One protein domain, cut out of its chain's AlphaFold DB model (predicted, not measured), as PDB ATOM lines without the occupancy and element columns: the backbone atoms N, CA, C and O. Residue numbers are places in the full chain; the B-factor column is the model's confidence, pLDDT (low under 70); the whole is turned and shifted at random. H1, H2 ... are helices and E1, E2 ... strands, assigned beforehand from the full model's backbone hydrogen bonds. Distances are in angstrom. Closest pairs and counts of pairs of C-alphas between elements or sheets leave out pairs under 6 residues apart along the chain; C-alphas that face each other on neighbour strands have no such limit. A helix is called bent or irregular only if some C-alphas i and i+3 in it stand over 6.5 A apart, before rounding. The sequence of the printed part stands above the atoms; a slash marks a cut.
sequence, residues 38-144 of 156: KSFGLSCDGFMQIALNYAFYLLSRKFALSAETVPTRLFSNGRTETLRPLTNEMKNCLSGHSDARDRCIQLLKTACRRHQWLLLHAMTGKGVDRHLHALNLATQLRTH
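AT A GLANCE: This is residues 38 to 144 of the 156 residues of the protein "Carn_acyltransf domain-containing protein" of Schistocephalus solidus (UniProt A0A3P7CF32). A small two-stranded hairpin, E1 and E2, packs on residues 115 to 123 of the long helix H3, which folds back along the shorter H2, while H1 crosses this helical hairpin on one side. Residues 132 to 144, of which 132 to 142 belong to H4, stick out as a free arm at one end of the long axis. The printed part has 107 residues with four named helices and two named strands, in the order H1 E1 E2 H2 H3 H4; the sheet, E1 - E2, is antiparallel and the class is mostly helix. The whole is loose, with a radius of gyration of the C-alphas of 16.5 A, and elongated, spanning 58 by 30 by 17 A.

IN THESE COORDINATES: E1 is residues 68 to 71 and E2 residues 80 to 83. H3, residues 101 to 123, is the longest helix, 33.1 A from first to last C-alpha. H2 is residues 88 to 98, 17.1 A; it is irregular, with C-alphas 95 and 98 7.7 A apart. H1, residues 44 to 60, measures 24.3 A and begins at C-alpha 44 at (95.967, 178.945, 144.543). H4, residues 129 to 142, measures 20.2 A and ends at C-alpha 142 at (134.965, 168.030, 160.941).

HOW THE PARTS SIT: E1 and E2 form a hairpin, antiparallel with 143 degrees between their directions; N 68 and O 83, 2.9 A apart, and N 81 and O 70, 2.8 A apart, are within hydrogen-bond range. The closest C-alphas of E2 and H3 are those of Glu 81 and Ala 122, 5.8 A apart. H2 and H3 form a helical hairpin; they touch, closest at the C-alphas of Glu 89 and Ala 111, 4.8 A, at a shallow tilt of 24 degrees, opposite ways. H1 touches H3 with its residues 45 to 50 alone, closest at the C-alphas of Gly 46 and Cys 112, 4.7 A, at a steep tilt of 65 degrees, opposite ways. H1 touches H2 with its residues 50 to 57 alone, closest at the C-alphas of Tyr 54 and Leu 94, 5.7 A, at a steep tilt of 64 degrees, the same way. H4 touches no helix; its closest C-alphas with E2 are those of Asp 129 and Thr 82, 5.9 A apart. In H1, H3 and H4 every O i to N i+4 pair is within hydrogen-bond range; in H2 5 of 7 are.

THE WHOLE: The two C-alphas farthest apart are those of Ala 100 and His 144, 58.7 A. Without the stretch that stands free, the body has 94 residues and spans 47 by 31 by 16 A. The printed part has no cut, and no link is long. The mean pLDDT of the printed part is 94.3; residues 142 to 144 are under 70.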
ATOM      1  N   LYS A  38      91.219 179.025 140.583       93.69
ATOM      2  CA  LYS A  38      91.357 177.904 139.651       93.69
ATOM      3  C   LYS A  38      90.727 178.169 138.286       93.69
ATOM      4  O   LYS A  38      91.298 177.711 137.299       93.69
ATOM      5  N   SER A  39      89.612 178.898 138.197       95.31
ATOM      6  CA  SER A  39      88.999 179.218 136.898       95.31
ATOM      7  C   SER A  39      89.898 180.105 136.025       95.31
ATOM      8  O   SER A  39      89.807 180.051 134.803       95.31
ATOM      9  N   PHE A  40      90.841 180.840 136.624       93.38
ATOM     10  CA  PHE A  40      91.873 181.597 135.903       93.38
ATOM     11  C   PHE A  40      93.086 180.756 135.464       93.38
ATOM     12  O   PHE A  40      94.020 181.290 134.856       93.38
ATOM     13  N   GLY A  41      93.102 179.452 135.769       93.12
ATOM     14  CA  GLY A  41      94.214 178.552 135.460       93.12
ATOM     15  C   GLY A  41      95.463 178.802 136.311       93.12
ATOM     16  O   GLY A  41      96.576 178.541 135.859       93.12
ATOM     17  N   LEU A  42      95.299 179.347 137.522       95.38
ATOM     18  CA  LEU A  42      96.394 179.655 138.443       95.38
ATOM     19  C   LEU A  42      96.446 178.663 139.613       95.38
ATOM     20  O   LEU A  42      95.419 178.176 140.093       95.38
ATOM     21  N   SER A  43      97.656 178.408 140.118       94.69
ATOM     22  CA  SER A  43      97.839 177.750 141.416       94.69
ATOM     23  C   SER A  43      97.331 178.671 142.525       94.69
ATOM     24  O   SER A  43      97.731 179.832 142.586       94.69
ATOM     25  N   CYS A  44      96.471 178.162 143.412       95.12
ATOM     26  CA  CYS A  44      95.967 178.945 144.543       95.12
ATOM     27  C   CYS A  44      97.085 179.360 145.496       95.12
ATOM     28  O   CYS A  44      97.088 180.487 145.973       95.12
ATOM     29  N   ASP A  45      98.033 178.460 145.732       94.69
ATOM     30  CA  ASP A  45      99.174 178.704 146.607       94.69
ATOM     31  C   ASP A  45     100.107 179.770 146.015       94.69
ATOM     32  O   ASP A  45     100.364 180.801 146.632       94.69
ATOM     33  N   GLY A  46     100.473 179.610 144.738       96.06
ATOM     34  CA  GLY A  46     101.270 180.605 144.017       96.06
ATOM     35  C   GLY A  46     100.584 181.970 143.935       96.06
ATOM     36  O   GLY A  46     101.236 182.994 144.118       96.06
ATOM     37  N   PHE A  47      99.263 182.002 143.736       96.50
ATOM     38  CA  PHE A  47      98.488 183.243 143.757       96.50
ATOM     39  C   PHE A  47      98.558 183.940 145.124       96.50
ATOM     40  O   PHE A  47      98.823 185.140 145.181       96.50
ATOM     41  N   MET A  48      98.375 183.198 146.221       95.75
ATOM     42  CA  MET A  48      98.477 183.750 147.575       95.75
ATOM     43  C   MET A  48      99.890 184.252 147.880       95.75
ATOM     44  O   MET A  48     100.047 185.340 148.431       95.75
ATOM     45  N   GLN A  49     100.921 183.512 147.469       96.38
ATOM     46  CA  GLN A  49     102.312 183.923 147.653       96.38
ATOM     47  C   GLN A  49     102.639 185.208 146.885       96.38
ATOM     48  O   GLN A  49     103.293 186.100 147.427       96.38
ATOM     49  N   ILE A  50     102.140 185.362 145.654       96.69
ATOM     50  CA  ILE A  50     102.273 186.623 144.910       96.69
ATOM     51  C   ILE A  50     101.527 187.750 145.624       96.69
ATOM     52  O   ILE A  50     102.107 188.815 145.812       96.69
ATOM     53  N   ALA A  51     100.286 187.526 146.065       95.25
ATOM     54  CA  ALA A  51      99.497 188.540 146.763       95.25
ATOM     55  C   ALA A  51     100.196 189.046 148.040       95.25
ATOM     56  O   ALA A  51     100.261 190.254 148.266       95.25
ATOM     57  N   LEU A  52     100.784 188.143 148.835       95.50
ATOM     58  CA  LEU A  52     101.546 188.493 150.038       95.50
ATOM     59  C   LEU A  52     102.804 189.309 149.711       95.50
ATOM     60  O   LEU A  52     103.043 190.355 150.317       95.50
ATOM     61  N   ASN A  53     103.597 188.866 148.731       96.56
ATOM     62  CA  ASN A  53     104.801 189.591 148.321       96.56
ATOM     63  C   ASN A  53     104.459 190.945 147.673       96.56
ATOM     64  O   ASN A  53     105.196 191.913 147.857       96.56
ATOM     65  N   TYR A  54     103.331 191.041 146.969       96.50
ATOM     66  CA  TYR A  54     102.840 192.284 146.383       96.50
ATOM     67  C   TYR A  54     102.367 193.278 147.438       96.50
ATOM     68  O   TYR A  54     102.773 194.435 147.395       96.50
ATOM     69  N   ALA A  55     101.592 192.834 148.431       95.44
ATOM     70  CA  ALA A  55     101.202 193.675 149.560       95.44
ATOM     71  C   ALA A  55     102.437 194.245 150.279       95.44
ATOM     72  O   ALA A  55     102.514 195.449 150.524       95.44
ATOM     73  N   PHE A  56     103.453 193.411 150.529       96.06
ATOM     74  CA  PHE A  56     104.720 193.876 151.094       96.06
ATOM     75  C   PHE A  56     105.439 194.882 150.185       96.06
ATOM     76  O   PHE A  56     105.942 195.902 150.665       96.06
ATOM     77  N   TYR A  57     105.489 194.618 148.878       96.31
ATOM     78  CA  TYR A  57     106.119 195.507 147.904       96.31
ATOM     79  C   TYR A  57     105.418 196.870 147.826       96.31
ATOM     80  O   TYR A  57     106.091 197.896 147.769       96.31
ATOM     81  N   LEU A  58     104.085 196.909 147.889       95.50
ATOM     82  CA  LEU A  58     103.321 198.157 147.909       95.50
ATOM     83  C   LEU A  58     103.610 198.993 149.158       95.50
ATOM     84  O   LEU A  58     103.777 200.206 149.047       95.50
ATOM     85  N   LEU A  59     103.704 198.348 150.324       95.69
ATOM     86  CA  LEU A  59     103.945 199.022 151.601       95.69
ATOM     87  C   LEU A  59     105.388 199.521 151.745       95.69
ATOM     88  O   LEU A  59     105.619 200.617 152.243       95.69
ATOM     89  N   SER A  60     106.366 198.715 151.329       95.44
ATOM     90  CA  SER A  60     107.786 198.968 151.613       95.44
ATOM     91  C   SER A  60     108.594 199.474 150.420       95.44
ATOM     92  O   SER A  60     109.729 199.914 150.601       95.44
ATOM     93  N   ARG A  61     108.058 199.349 149.196       94.00
ATOM     94  CA  ARG A  61     108.772 199.536 147.916       94.00
ATOM     95  C   ARG A  61     110.046 198.692 147.789       94.00
ATOM     96  O   ARG A  61     110.928 198.996 146.990       94.00
ATOM     97  N   LYS A  62     110.132 197.603 148.557       94.94
ATOM     98  CA  LYS A  62     111.234 196.639 148.566       94.94
ATOM     99  C   LYS A  62     110.706 195.237 148.302       94.94
ATOM    100  O   LYS A  62     109.537 194.929 148.518       94.94
ATOM    101  N   PHE A  63     111.596 194.365 147.850       94.88
ATOM    102  CA  PHE A  63     111.287 192.954 147.665       94.88
ATOM    103  C   PHE A  63     111.460 192.187 148.979       94.88
ATOM    104  O   PHE A  63     112.494 192.314 149.634       94.88
ATOM    105  N   ALA A  64     110.467 191.377 149.353       91.19
ATOM    106  CA  ALA A  64     110.546 190.541 150.545       91.19
ATOM    107  C   ALA A  64     111.451 189.327 150.307       91.19
ATOM    108  O   ALA A  64     111.218 188.538 149.394       91.19
ATOM    109  N   LEU A  65     112.432 189.124 151.188       91.88
ATOM    110  CA  LEU A  65     113.152 187.855 151.312       91.88
ATOM    111  C   LEU A  65     112.304 186.872 152.130       91.88
ATOM    112  O   LEU A  65     112.642 186.521 153.258       91.88
ATOM    113  N   SER A  66     111.156 186.489 151.578       89.50
ATOM    114  CA  SER A  66     110.231 185.555 152.213       89.50
ATOM    115  C   SER A  66     110.748 184.115 152.120       89.50
ATOM    116  O   SER A  66     111.531 183.754 151.236       89.50
ATOM    117  N   ALA A  67     110.325 183.299 153.079       92.50
ATOM    118  CA  ALA A  67     110.597 181.874 153.129       92.50
ATOM    119  C   ALA A  67     109.272 181.148 153.337       92.50
ATOM    120  O   ALA A  67     108.472 181.525 154.193       92.50
ATOM    121  N   GLU A  68     109.052 180.112 152.546       95.62
ATOM    122  CA  GLU A  68     107.881 179.259 152.626       95.62
ATOM    123  C   GLU A  68     108.299 177.859 153.064       95.62
ATOM    124  O   GLU A  68     109.291 177.303 152.589       95.62
ATOM    125  N   THR A  69     107.541 177.292 153.999       96.31
ATOM    126  CA  THR A  69     107.795 175.947 154.510       96.31
ATOM    127  C   THR A  69     107.128 174.926 153.600       96.31
ATOM    128  O   THR A  69     105.905 174.911 153.484       96.31
ATOM    129  N   VAL A  70     107.916 174.025 153.015       97.44
ATOM    130  CA  VAL A  70     107.415 172.981 152.117       97.44
ATOM    131  C   VAL A  70     107.596 171.606 152.753       97.44
ATOM    132  O   VAL A  70     108.719 171.252 153.101       97.44
ATOM    133  N   PRO A  71     106.538 170.795 152.918       96.62
ATOM    134  CA  PRO A  71     106.671 169.460 153.492       96.62
ATOM    135  C   PRO A  71     107.352 168.487 152.516       96.62
ATOM    136  O   PRO A  71     106.975 168.406 151.350       96.62
ATOM    137  N   THR A  72     108.291 167.676 153.009       96.56
ATOM    138  CA  THR A  72     109.019 166.649 152.230       96.56
ATOM    139  C   THR A  72     108.562 165.228 152.572       96.56
ATOM    140  O   THR A  72     109.348 164.286 152.613       96.56
ATOM    141  N   ARG A  73     107.253 165.050 152.797       95.69
ATOM    142  CA  ARG A  73     106.633 163.786 153.253       95.69
ATOM    143  C   ARG A  73     106.760 162.606 152.278       95.69
ATOM    144  O   ARG A  73     106.361 161.503 152.625       95.69
ATOM    145  N   LEU A  74     107.288 162.831 151.073       96.12
ATOM    146  CA  LEU A  74     107.627 161.766 150.125       96.12
ATOM    147  C   LEU A  74     108.820 160.917 150.596       96.12
ATOM    148  O   LEU A  74     108.995 159.802 150.114       96.12
ATOM    149  N   PHE A  75     109.628 161.425 151.529       96.19
ATOM    150  CA  PHE A  75     110.790 160.730 152.076       96.19
ATOM    151  C   PHE A  75     110.524 160.225 153.495       96.19
ATOM    152  O   PHE A  75     109.799 160.855 154.271       96.19
ATOM    153  N   SER A  76     111.161 159.109 153.860       95.94
ATOM    154  CA  SER A  76     111.124 158.595 155.234       95.94
ATOM    155  C   SER A  76     111.681 159.634 156.209       95.94
ATOM    156  O   SER A  76     112.743 160.204 155.964       95.94
ATOM    157  N   ASN A  77     110.958 159.885 157.304       93.88
ATOM    158  CA  ASN A  77     111.253 160.946 158.277       93.88
ATOM    159  C   ASN A  77     111.356 162.359 157.662       93.88
ATOM    160  O   ASN A  77     111.954 163.260 158.250       93.88
ATOM    161  N   GLY A  78     110.766 162.571 156.480       92.88
ATOM    162  CA  GLY A  78     110.750 163.862 155.808       92.88
ATOM    163  C   GLY A  78     109.997 164.914 156.622       92.88
ATOM    164  O   GLY A  78     108.802 164.776 156.888       92.88
ATOM    165  N   ARG A  79     110.702 165.982 157.012       95.81
ATOM    166  CA  ARG A  79     110.114 167.164 157.652       95.81
ATOM    167  C   ARG A  79     109.793 168.212 156.595       95.81
ATOM    168  O   ARG A  79     108.747 168.140 155.947       95.81
ATOM    169  N   THR A  80     110.671 169.197 156.434       97.19
ATOM    170  CA  THR A  80     110.425 170.348 155.571       97.19
ATOM    171  C   THR A  80     111.678 170.811 154.834       97.19
ATOM    172  O   THR A  80     112.792 170.772 155.361       97.19
ATOM    173  N   GLU A  81     111.464 171.316 153.627       97.56
ATOM    174  CA  GLU A  81     112.401 172.106 152.835       97.56
ATOM    175  C   GLU A  81     111.952 173.579 152.834       97.56
ATOM    176  O   GLU A  81     110.786 173.886 153.104       97.56
ATOM    177  N   THR A  82     112.874 174.495 152.552       97.25
ATOM    178  CA  THR A  82     112.585 175.920 152.394       97.25
ATOM    179  C   THR A  82     112.391 176.249 150.916       97.25
ATOM    180  O   THR A  82     113.287 176.052 150.096       97.25
ATOM    181  N   LEU A  83     111.237 176.816 150.571       96.94
ATOM    182  CA  LEU A  83     111.019 177.467 149.284       96.94
ATOM    183  C   LEU A  83     111.282 178.964 149.417       96.94
ATOM    184  O   LEU A  83     110.828 179.619 150.354       96.94
ATOM    185  N   ARG A  84     111.995 179.522 148.438       96.00
ATOM    186  CA  ARG A  84     112.268 180.959 148.330       96.00
ATOM    187  C   ARG A  84     111.460 181.533 147.160       96.00
ATOM    188  O   ARG A  84     111.874 181.365 146.013       96.00
ATOM    189  N   PRO A  85     110.302 182.176 147.407       94.88
ATOM    190  CA  PRO A  85     109.377 182.564 146.342       94.88
ATOM    191  C   PRO A  85     109.843 183.819 145.592       94.88
ATOM    192  O   PRO A  85     109.383 184.063 144.474       94.88
ATOM    193  N   LEU A  86     110.777 184.595 146.164       96.62
ATOM    194  CA  LEU A  86     111.374 185.762 145.516       96.62
ATOM    195  C   LEU A  86     112.312 185.358 144.366       96.62
ATOM    196  O   LEU A  86     113.537 185.369 144.473       96.62
ATOM    197  N   THR A  87     111.698 185.027 143.242       97.31
ATOM    198  CA  THR A  87     112.334 184.744 141.955       97.31
ATOM    199  C   THR A  87     112.379 185.989 141.071       97.31
ATOM    200  O   THR A  87     111.781 187.018 141.394       97.31
ATOM    201  N   ASN A  88     113.060 185.911 139.927       97.81
ATOM    202  CA  ASN A  88     113.031 186.994 138.941       97.81
ATOM    203  C   ASN A  88     111.621 187.170 138.359       97.81
ATOM    204  O   ASN A  88     111.166 188.290 138.166       97.81
ATOM    205  N   GLU A  89     110.895 186.074 138.153       98.06
ATOM    206  CA  GLU A  89     109.512 186.062 137.686       98.06
ATOM    207  C   GLU A  89     108.579 186.729 138.700       98.06
ATOM    208  O   GLU A  89     107.743 187.544 138.314       98.06
ATOM    209  N   MET A  90     108.768 186.441 139.996       97.62
ATOM    210  CA  MET A  90     108.084 187.154 141.074       97.62
ATOM    211  C   MET A  90     108.400 188.649 141.000       97.62
ATOM    212  O   MET A  90     107.478 189.444 140.871       97.62
ATOM    213  N   LYS A  91     109.682 189.048 140.998       97.50
ATOM    214  CA  LYS A  91     110.086 190.467 140.932       97.50
ATOM    215  C   LYS A  91     109.443 191.198 139.756       97.50
ATOM    216  O   LYS A  91     108.845 192.246 139.971       97.50
ATOM    217  N   ASN A  92     109.504 190.609 138.564       97.50
ATOM    218  CA  ASN A  92     108.921 191.174 137.350       97.50
ATOM    219  C   ASN A  92     107.401 191.331 137.471       97.50
ATOM    220  O   ASN A  92     106.858 192.345 137.048       97.50
ATOM    221  N   CYS A  93     106.713 190.358 138.079       97.31
ATOM    222  CA  CYS A  93     105.282 190.455 138.354       97.31
ATOM    223  C   CYS A  93     104.943 191.584 139.336       97.31
ATOM    224  O   CYS A  93     103.935 192.259 139.149       97.31
ATOM    225  N   LEU A  94     105.762 191.801 140.368       96.50
ATOM    226  CA  LEU A  94     105.520 192.857 141.354       96.50
ATOM    227  C   LEU A  94     105.826 194.250 140.791       96.50
ATOM    228  O   LEU A  94     105.082 195.193 141.048       96.50
ATOM    229  N   SER A  95     106.907 194.401 140.021       95.62
ATOM    230  CA  SER A  95     107.291 195.688 139.430       95.62
ATOM    231  C   SER A  95     106.417 196.069 138.234       95.62
ATOM    232  O   SER A  95     106.078 197.236 138.088       95.62
ATOM    233  N   GLY A  96     106.014 195.095 137.413       93.50
ATOM    234  CA  GLY A  96     105.193 195.297 136.213       93.50
ATOM    235  C   GLY A  96     103.689 195.379 136.480       93.50
ATOM    236  O   GLY A  96     102.901 195.113 135.582       93.50
ATOM    237  N   HIS A  97     103.261 195.703 137.705       87.62
ATOM    238  CA  HIS A  97     101.837 195.767 138.070       87.62
ATOM    239  C   HIS A  97     101.070 196.902 137.370       87.62
ATOM    240  O   HIS A  97      99.843 196.843 137.290       87.62
ATOM    241  N   SER A  98     101.789 197.910 136.872       91.69
ATOM    242  CA  SER A  98     101.243 199.063 136.144       91.69
ATOM    243  C   SER A  98     101.386 198.946 134.623       91.69
ATOM    244  O   SER A  98     101.101 199.911 133.916       91.69
ATOM    245  N   ASP A  99     101.839 197.797 134.111       93.12
ATOM    246  CA  ASP A  99     101.933 197.555 132.670       93.12
ATOM    247  C   ASP A  99     100.534 197.408 132.035       93.12
ATOM    248  O   ASP A  99      99.497 197.359 132.704       93.12
ATOM    249  N   ALA A 100     100.490 197.296 130.703       96.06
ATOM    250  CA  ALA A 100      99.263 196.962 129.986       96.06
ATOM    251  C   ALA A 100      98.620 195.678 130.547       96.06
ATOM    252  O   ALA A 100      99.311 194.719 130.897       96.06
ATOM    253  N   ARG A 101      97.282 195.628 130.576       94.88
ATOM    254  CA  ARG A 101      96.507 194.537 131.196       94.88
ATOM    255  C   ARG A 101      96.991 193.141 130.792       94.88
ATOM    256  O   ARG A 101      97.186 192.286 131.657       94.88
ATOM    257  N   ASP A 102      97.210 192.915 129.501       96.25
ATOM    258  CA  ASP A 102      97.653 191.615 128.988       96.25
ATOM    259  C   ASP A 102      99.046 191.243 129.496       96.25
ATOM    260  O   ASP A 102      99.303 190.086 129.843       96.25
ATOM    261  N   ARG A 103      99.930 192.236 129.629       96.25
ATOM    262  CA  ARG A 103     101.268 192.054 130.183       96.25
ATOM    263  C   ARG A 103     101.206 191.686 131.664       96.25
ATOM    264  O   ARG A 103     101.840 190.707 132.055       96.25
ATOM    265  N   CYS A 104     100.388 192.377 132.456       96.06
ATOM    266  CA  CYS A 104     100.170 192.044 133.868       96.06
ATOM    267  C   CYS A 104      99.675 190.601 134.042       96.06
ATOM    268  O   CYS A 104     100.200 189.848 134.865       96.06
ATOM    269  N   ILE A 105      98.708 190.174 133.221       95.81
ATOM    270  CA  ILE A 105      98.173 188.805 133.256       95.81
ATOM    271  C   ILE A 105      99.263 187.779 132.912       95.81
ATOM    272  O   ILE A 105      99.369 186.739 133.570       95.81
ATOM    273  N   GLN A 106     100.085 188.048 131.896       97.06
ATOM    274  CA  GLN A 106     101.191 187.167 131.515       97.06
ATOM    275  C   GLN A 106     102.253 187.049 132.613       97.06
ATOM    276  O   GLN A 106     102.726 185.941 132.891       97.06
ATOM    277  N   LEU A 107     102.615 188.166 133.246       98.00
ATOM    278  CA  LEU A 107     103.569 188.191 134.352       98.00
ATOM    279  C   LEU A 107     103.042 187.391 135.548       98.00
ATOM    280  O   LEU A 107     103.749 186.512 136.044       98.00
ATOM    281  N   LEU A 108     101.774 187.593 135.918       97.25
ATOM    282  CA  LEU A 108     101.105 186.847 136.987       97.25
ATOM    283  C   LEU A 108     101.108 185.337 136.721       97.25
ATOM    284  O   LEU A 108     101.531 184.548 137.567       97.25
ATOM    285  N   LYS A 109     100.695 184.915 135.518       97.00
ATOM    286  CA  LYS A 109     100.702 183.496 135.120       97.00
ATOM    287  C   LYS A 109     102.104 182.894 135.159       97.00
ATOM    288  O   LYS A 109     102.273 181.728 135.517       97.00
ATOM    289  N   THR A 110     103.115 183.657 134.766       97.94
ATOM    290  CA  THR A 110     104.506 183.192 134.736       97.94
ATOM    291  C   THR A 110     105.073 183.041 136.143       97.94
ATOM    292  O   THR A 110     105.623 181.985 136.456       97.94
ATOM    293  N   ALA A 111     104.846 184.017 137.022       97.94
ATOM    294  CA  ALA A 111     105.239 183.941 138.426       97.94
ATOM    295  C   ALA A 111     104.552 182.775 139.157       97.94
ATOM    296  O   ALA A 111     105.229 181.996 139.830       97.94
ATOM    297  N   CYS A 112     103.244 182.572 138.951       97.75
ATOM    298  CA  CYS A 112     102.512 181.438 139.527       97.75
ATOM    299  C   CYS A 112     103.088 180.087 139.081       97.75
ATOM    300  O   CYS A 112     103.290 179.197 139.906       97.75
ATOM    301  N   ARG A 113     103.371 179.927 137.780       97.75
ATOM    302  CA  ARG A 113     103.972 178.692 137.245       97.75
ATOM    303  C   ARG A 113     105.364 178.450 137.819       97.75
ATOM    304  O   ARG A 113     105.682 177.321 138.188       97.75
ATOM    305  N   ARG A 114     106.181 179.501 137.930       98.06
ATOM    306  CA  ARG A 114     107.523 179.412 138.514       98.06
ATOM    307  C   ARG A 114     107.478 178.991 139.979       98.06
ATOM    308  O   ARG A 114     108.241 178.115 140.378       98.06
ATOM    309  N   HIS A 115     106.580 179.591 140.757       97.88
ATOM    310  CA  HIS A 115     106.365 179.240 142.158       97.88
ATOM    311  C   HIS A 115     105.934 177.776 142.306       97.88
ATOM    312  O   HIS A 115     106.577 177.024 143.032       97.88
ATOM    313  N   GLN A 116     104.944 177.327 141.528       97.25
ATOM    314  CA  GLN A 116     104.501 175.932 141.544       97.25
ATOM    315  C   GLN A 116     105.629 174.956 141.172       97.25
ATOM    316  O   GLN A 116     105.763 173.896 141.782       97.25
ATOM    317  N   TRP A 117     106.462 175.307 140.189       97.31
ATOM    318  CA  TRP A 117     107.629 174.506 139.828       97.31
ATOM    319  C   TRP A 117     108.612 174.385 140.999       97.31
ATOM    320  O   TRP A 117     109.084 173.284 141.282       97.31
ATOM    321  N   LEU A 118     108.884 175.487 141.711       97.31
ATOM    322  CA  LEU A 118     109.747 175.484 142.899       97.31
ATOM    323  C   LEU A 118     109.155 174.643 144.027       97.31
ATOM    324  O   LEU A 118     109.890 173.891 144.661       97.31
ATOM    325  N   LEU A 119     107.842 174.729 144.239       97.06
ATOM    326  CA  LEU A 119     107.128 173.946 145.242       97.06
ATOM    327  C   LEU A 119     107.325 172.450 145.009       97.06
ATOM    328  O   LEU A 119     107.733 171.735 145.920       97.06
ATOM    329  N   LEU A 120     107.130 171.986 143.774       96.62
ATOM    330  CA  LEU A 120     107.345 170.584 143.410       96.62
ATOM    331  C   LEU A 120     108.808 170.152 143.580       96.62
ATOM    332  O   LEU A 120     109.069 169.039 144.037       96.62
ATOM    333  N   HIS A 121     109.769 171.018 143.253       97.19
ATOM    334  CA  HIS A 121     111.192 170.726 143.448       97.19
ATOM    335  C   HIS A 121     111.542 170.602 144.933       97.19
ATOM    336  O   HIS A 121     112.169 169.624 145.328       97.19
ATOM    337  N   ALA A 122     111.079 171.532 145.765       97.06
ATOM    338  CA  ALA A 122     111.276 171.466 147.207       97.06
ATOM    339  C   ALA A 122     110.623 170.208 147.811       97.06
ATOM    340  O   ALA A 122     111.281 169.471 148.543       97.06
ATOM    341  N   MET A 123     109.375 169.891 147.435       96.31
ATOM    342  CA  MET A 123     108.662 168.687 147.900       96.31
ATOM    343  C   MET A 123     109.390 167.385 147.544       96.31
ATOM    344  O   MET A 123     109.357 166.428 148.313       96.31
ATOM    345  N   THR A 124     110.054 167.352 146.385       97.00
ATOM    346  CA  THR A 124     110.789 166.185 145.871       97.00
ATOM    347  C   THR A 124     112.276 166.190 146.238       97.00
ATOM    348  O   THR A 124     113.056 165.469 145.622       97.00
ATOM    349  N   GLY A 125     112.687 166.974 147.244       94.94
ATOM    350  CA  GLY A 125     114.059 166.948 147.775       94.94
ATOM    351  C   GLY A 125     115.100 167.593 146.856       94.94
ATOM    352  O   GLY A 125     116.291 167.351 146.999       94.94
ATOM    353  N   LYS A 126     114.660 168.415 145.899       96.94
ATOM    354  CA  LYS A 126     115.520 169.189 144.989       96.94
ATOM    355  C   LYS A 126     115.680 170.644 145.443       96.94
ATOM    356  O   LYS A 126     116.054 171.503 144.645       96.94
ATOM    357  N   GLY A 127     115.339 170.935 146.698       95.00
ATOM    358  CA  GLY A 127     115.644 172.210 147.334       95.00
ATOM    359  C   GLY A 127     117.130 172.326 147.670       95.00
ATOM    360  O   GLY A 127     117.874 171.348 147.652       95.00
ATOM    361  N   VAL A 128     117.577 173.552 147.931       96.00
ATOM    362  CA  VAL A 128     118.995 173.853 148.185       96.00
ATOM    363  C   VAL A 128     119.267 174.173 149.654       96.00
ATOM    364  O   VAL A 128     120.368 173.936 150.146       96.00
ATOM    365  N   ASP A 129     118.273 174.681 150.376       96.31
ATOM    366  CA  ASP A 129     118.439 175.192 151.732       96.31
ATOM    367  C   ASP A 129     118.853 174.101 152.724       96.31
ATOM    368  O   ASP A 129     119.846 174.273 153.438       96.31
ATOM    369  N   ARG A 130     118.164 172.950 152.751       95.38
ATOM    370  CA  ARG A 130     118.581 171.831 153.616       95.38
ATOM    371  C   ARG A 130     119.905 171.209 153.183       95.38
ATOM    372  O   ARG A 130     120.675 170.804 154.050       95.38
ATOM    373  N   HIS A 131     120.214 171.197 151.887       95.81
ATOM    374  CA  HIS A 131     121.503 170.707 151.387       95.81
ATOM    375  C   HIS A 131     122.669 171.576 151.872       95.81
ATOM    376  O   HIS A 131     123.630 171.061 152.443       95.81
ATOM    377  N   LEU A 132     122.574 172.900 151.710       96.56
ATOM    378  CA  LEU A 132     123.599 173.832 152.189       96.56
ATOM    379  C   LEU A 132     123.713 173.814 153.715       96.56
ATOM    380  O   LEU A 132     124.818 173.878 154.253       96.56
ATOM    381  N   HIS A 133     122.587 173.679 154.416       94.00
ATOM    382  CA  HIS A 133     122.595 173.533 155.865       94.00
ATOM    383  C   HIS A 133     123.349 172.272 156.310       94.00
ATOM    384  O   HIS A 133     124.205 172.354 157.190       94.00
ATOM    385  N   ALA A 134     123.093 171.127 155.669       93.56
ATOM    386  CA  ALA A 134     123.791 169.879 155.959       93.56
ATOM    387  C   ALA A 134     125.303 169.985 155.699       93.56
ATOM    388  O   ALA A 134     126.096 169.529 156.521       93.56
ATOM    389  N   LEU A 135     125.715 170.640 154.605       94.31
ATOM    390  CA  LEU A 135     127.132 170.898 154.317       94.31
ATOM    391  C   LEU A 135     127.788 171.770 155.394       94.31
ATOM    392  O   LEU A 135     128.880 171.447 155.856       94.31
ATOM    393  N   ASN A 136     127.113 172.833 155.835       92.69
ATOM    394  CA  ASN A 136     127.615 173.694 156.902       92.69
ATOM    395  C   ASN A 136     127.731 172.957 158.248       92.69
ATOM    396  O   ASN A 136     128.683 173.170 158.992       92.69
ATOM    397  N   LEU A 137     126.792 172.067 158.574       91.00
ATOM    398  CA  LEU A 137     126.919 171.222 159.764       91.00
ATOM    399  C   LEU A 137     128.092 170.243 159.626       91.00
ATOM    400  O   LEU A 137     128.868 170.072 160.562       91.00
ATOM    401  N   ALA A 138     128.266 169.631 158.453       90.19
ATOM    402  CA  ALA A 138     129.354 168.691 158.211       90.19
ATOM    403  C   ALA A 138     130.742 169.341 158.361       90.19
ATOM    404  O   ALA A 138     131.649 168.709 158.901       90.19
ATOM    405  N   THR A 139     130.924 170.594 157.927       89.12
ATOM    406  CA  THR A 139     132.198 171.312 158.109       89.12
ATOM    407  C   THR A 139     132.471 171.617 159.578       89.12
ATOM    408  O   THR A 139     133.580 171.375 160.045       89.12
ATOM    409  N   GLN A 140     131.457 172.056 160.328       84.31
ATOM    410  CA  GLN A 140     131.569 172.317 161.768       84.31
ATOM    411  C   GLN A 140     131.893 171.050 162.567       84.31
ATOM    412  O   GLN A 140     132.666 171.086 163.522       84.31
ATOM    413  N   LEU A 141     131.338 169.906 162.162       79.62
ATOM    414  CA  LEU A 141     131.617 168.621 162.802       79.62
ATOM    415  C   LEU A 141     133.022 168.091 162.481       79.62
ATOM    416  O   LEU A 141     133.601 167.397 163.308       79.62
ATOM    417  N   ARG A 142     133.594 168.427 161.317       66.81
ATOM    418  CA  ARG A 142     134.965 168.030 160.941       66.81
ATOM    419  C   ARG A 142     136.050 168.813 161.678       66.81
ATOM    420  O   ARG A 142     137.146 168.293 161.842       66.81
ATOM    421  N   THR A 143     135.765 170.036 162.123       57.78
ATOM    422  CA  THR A 143     136.723 170.863 162.883       57.78
ATOM    423  C   THR A 143     136.834 170.479 164.361       57.78
ATOM    424  O   THR A 143     137.702 170.996 165.059       57.78
ATOM    425  N   HIS A 144     135.989 169.567 164.849       55.09
ATOM    426  CA  HIS A 144     136.108 168.968 166.176       55.09
ATOM    427  C   HIS A 144     136.581 167.513 166.026       55.09
ATOM    428  O   HIS A 144     135.878 166.700 165.436       55.09
TER     429      HIS A 144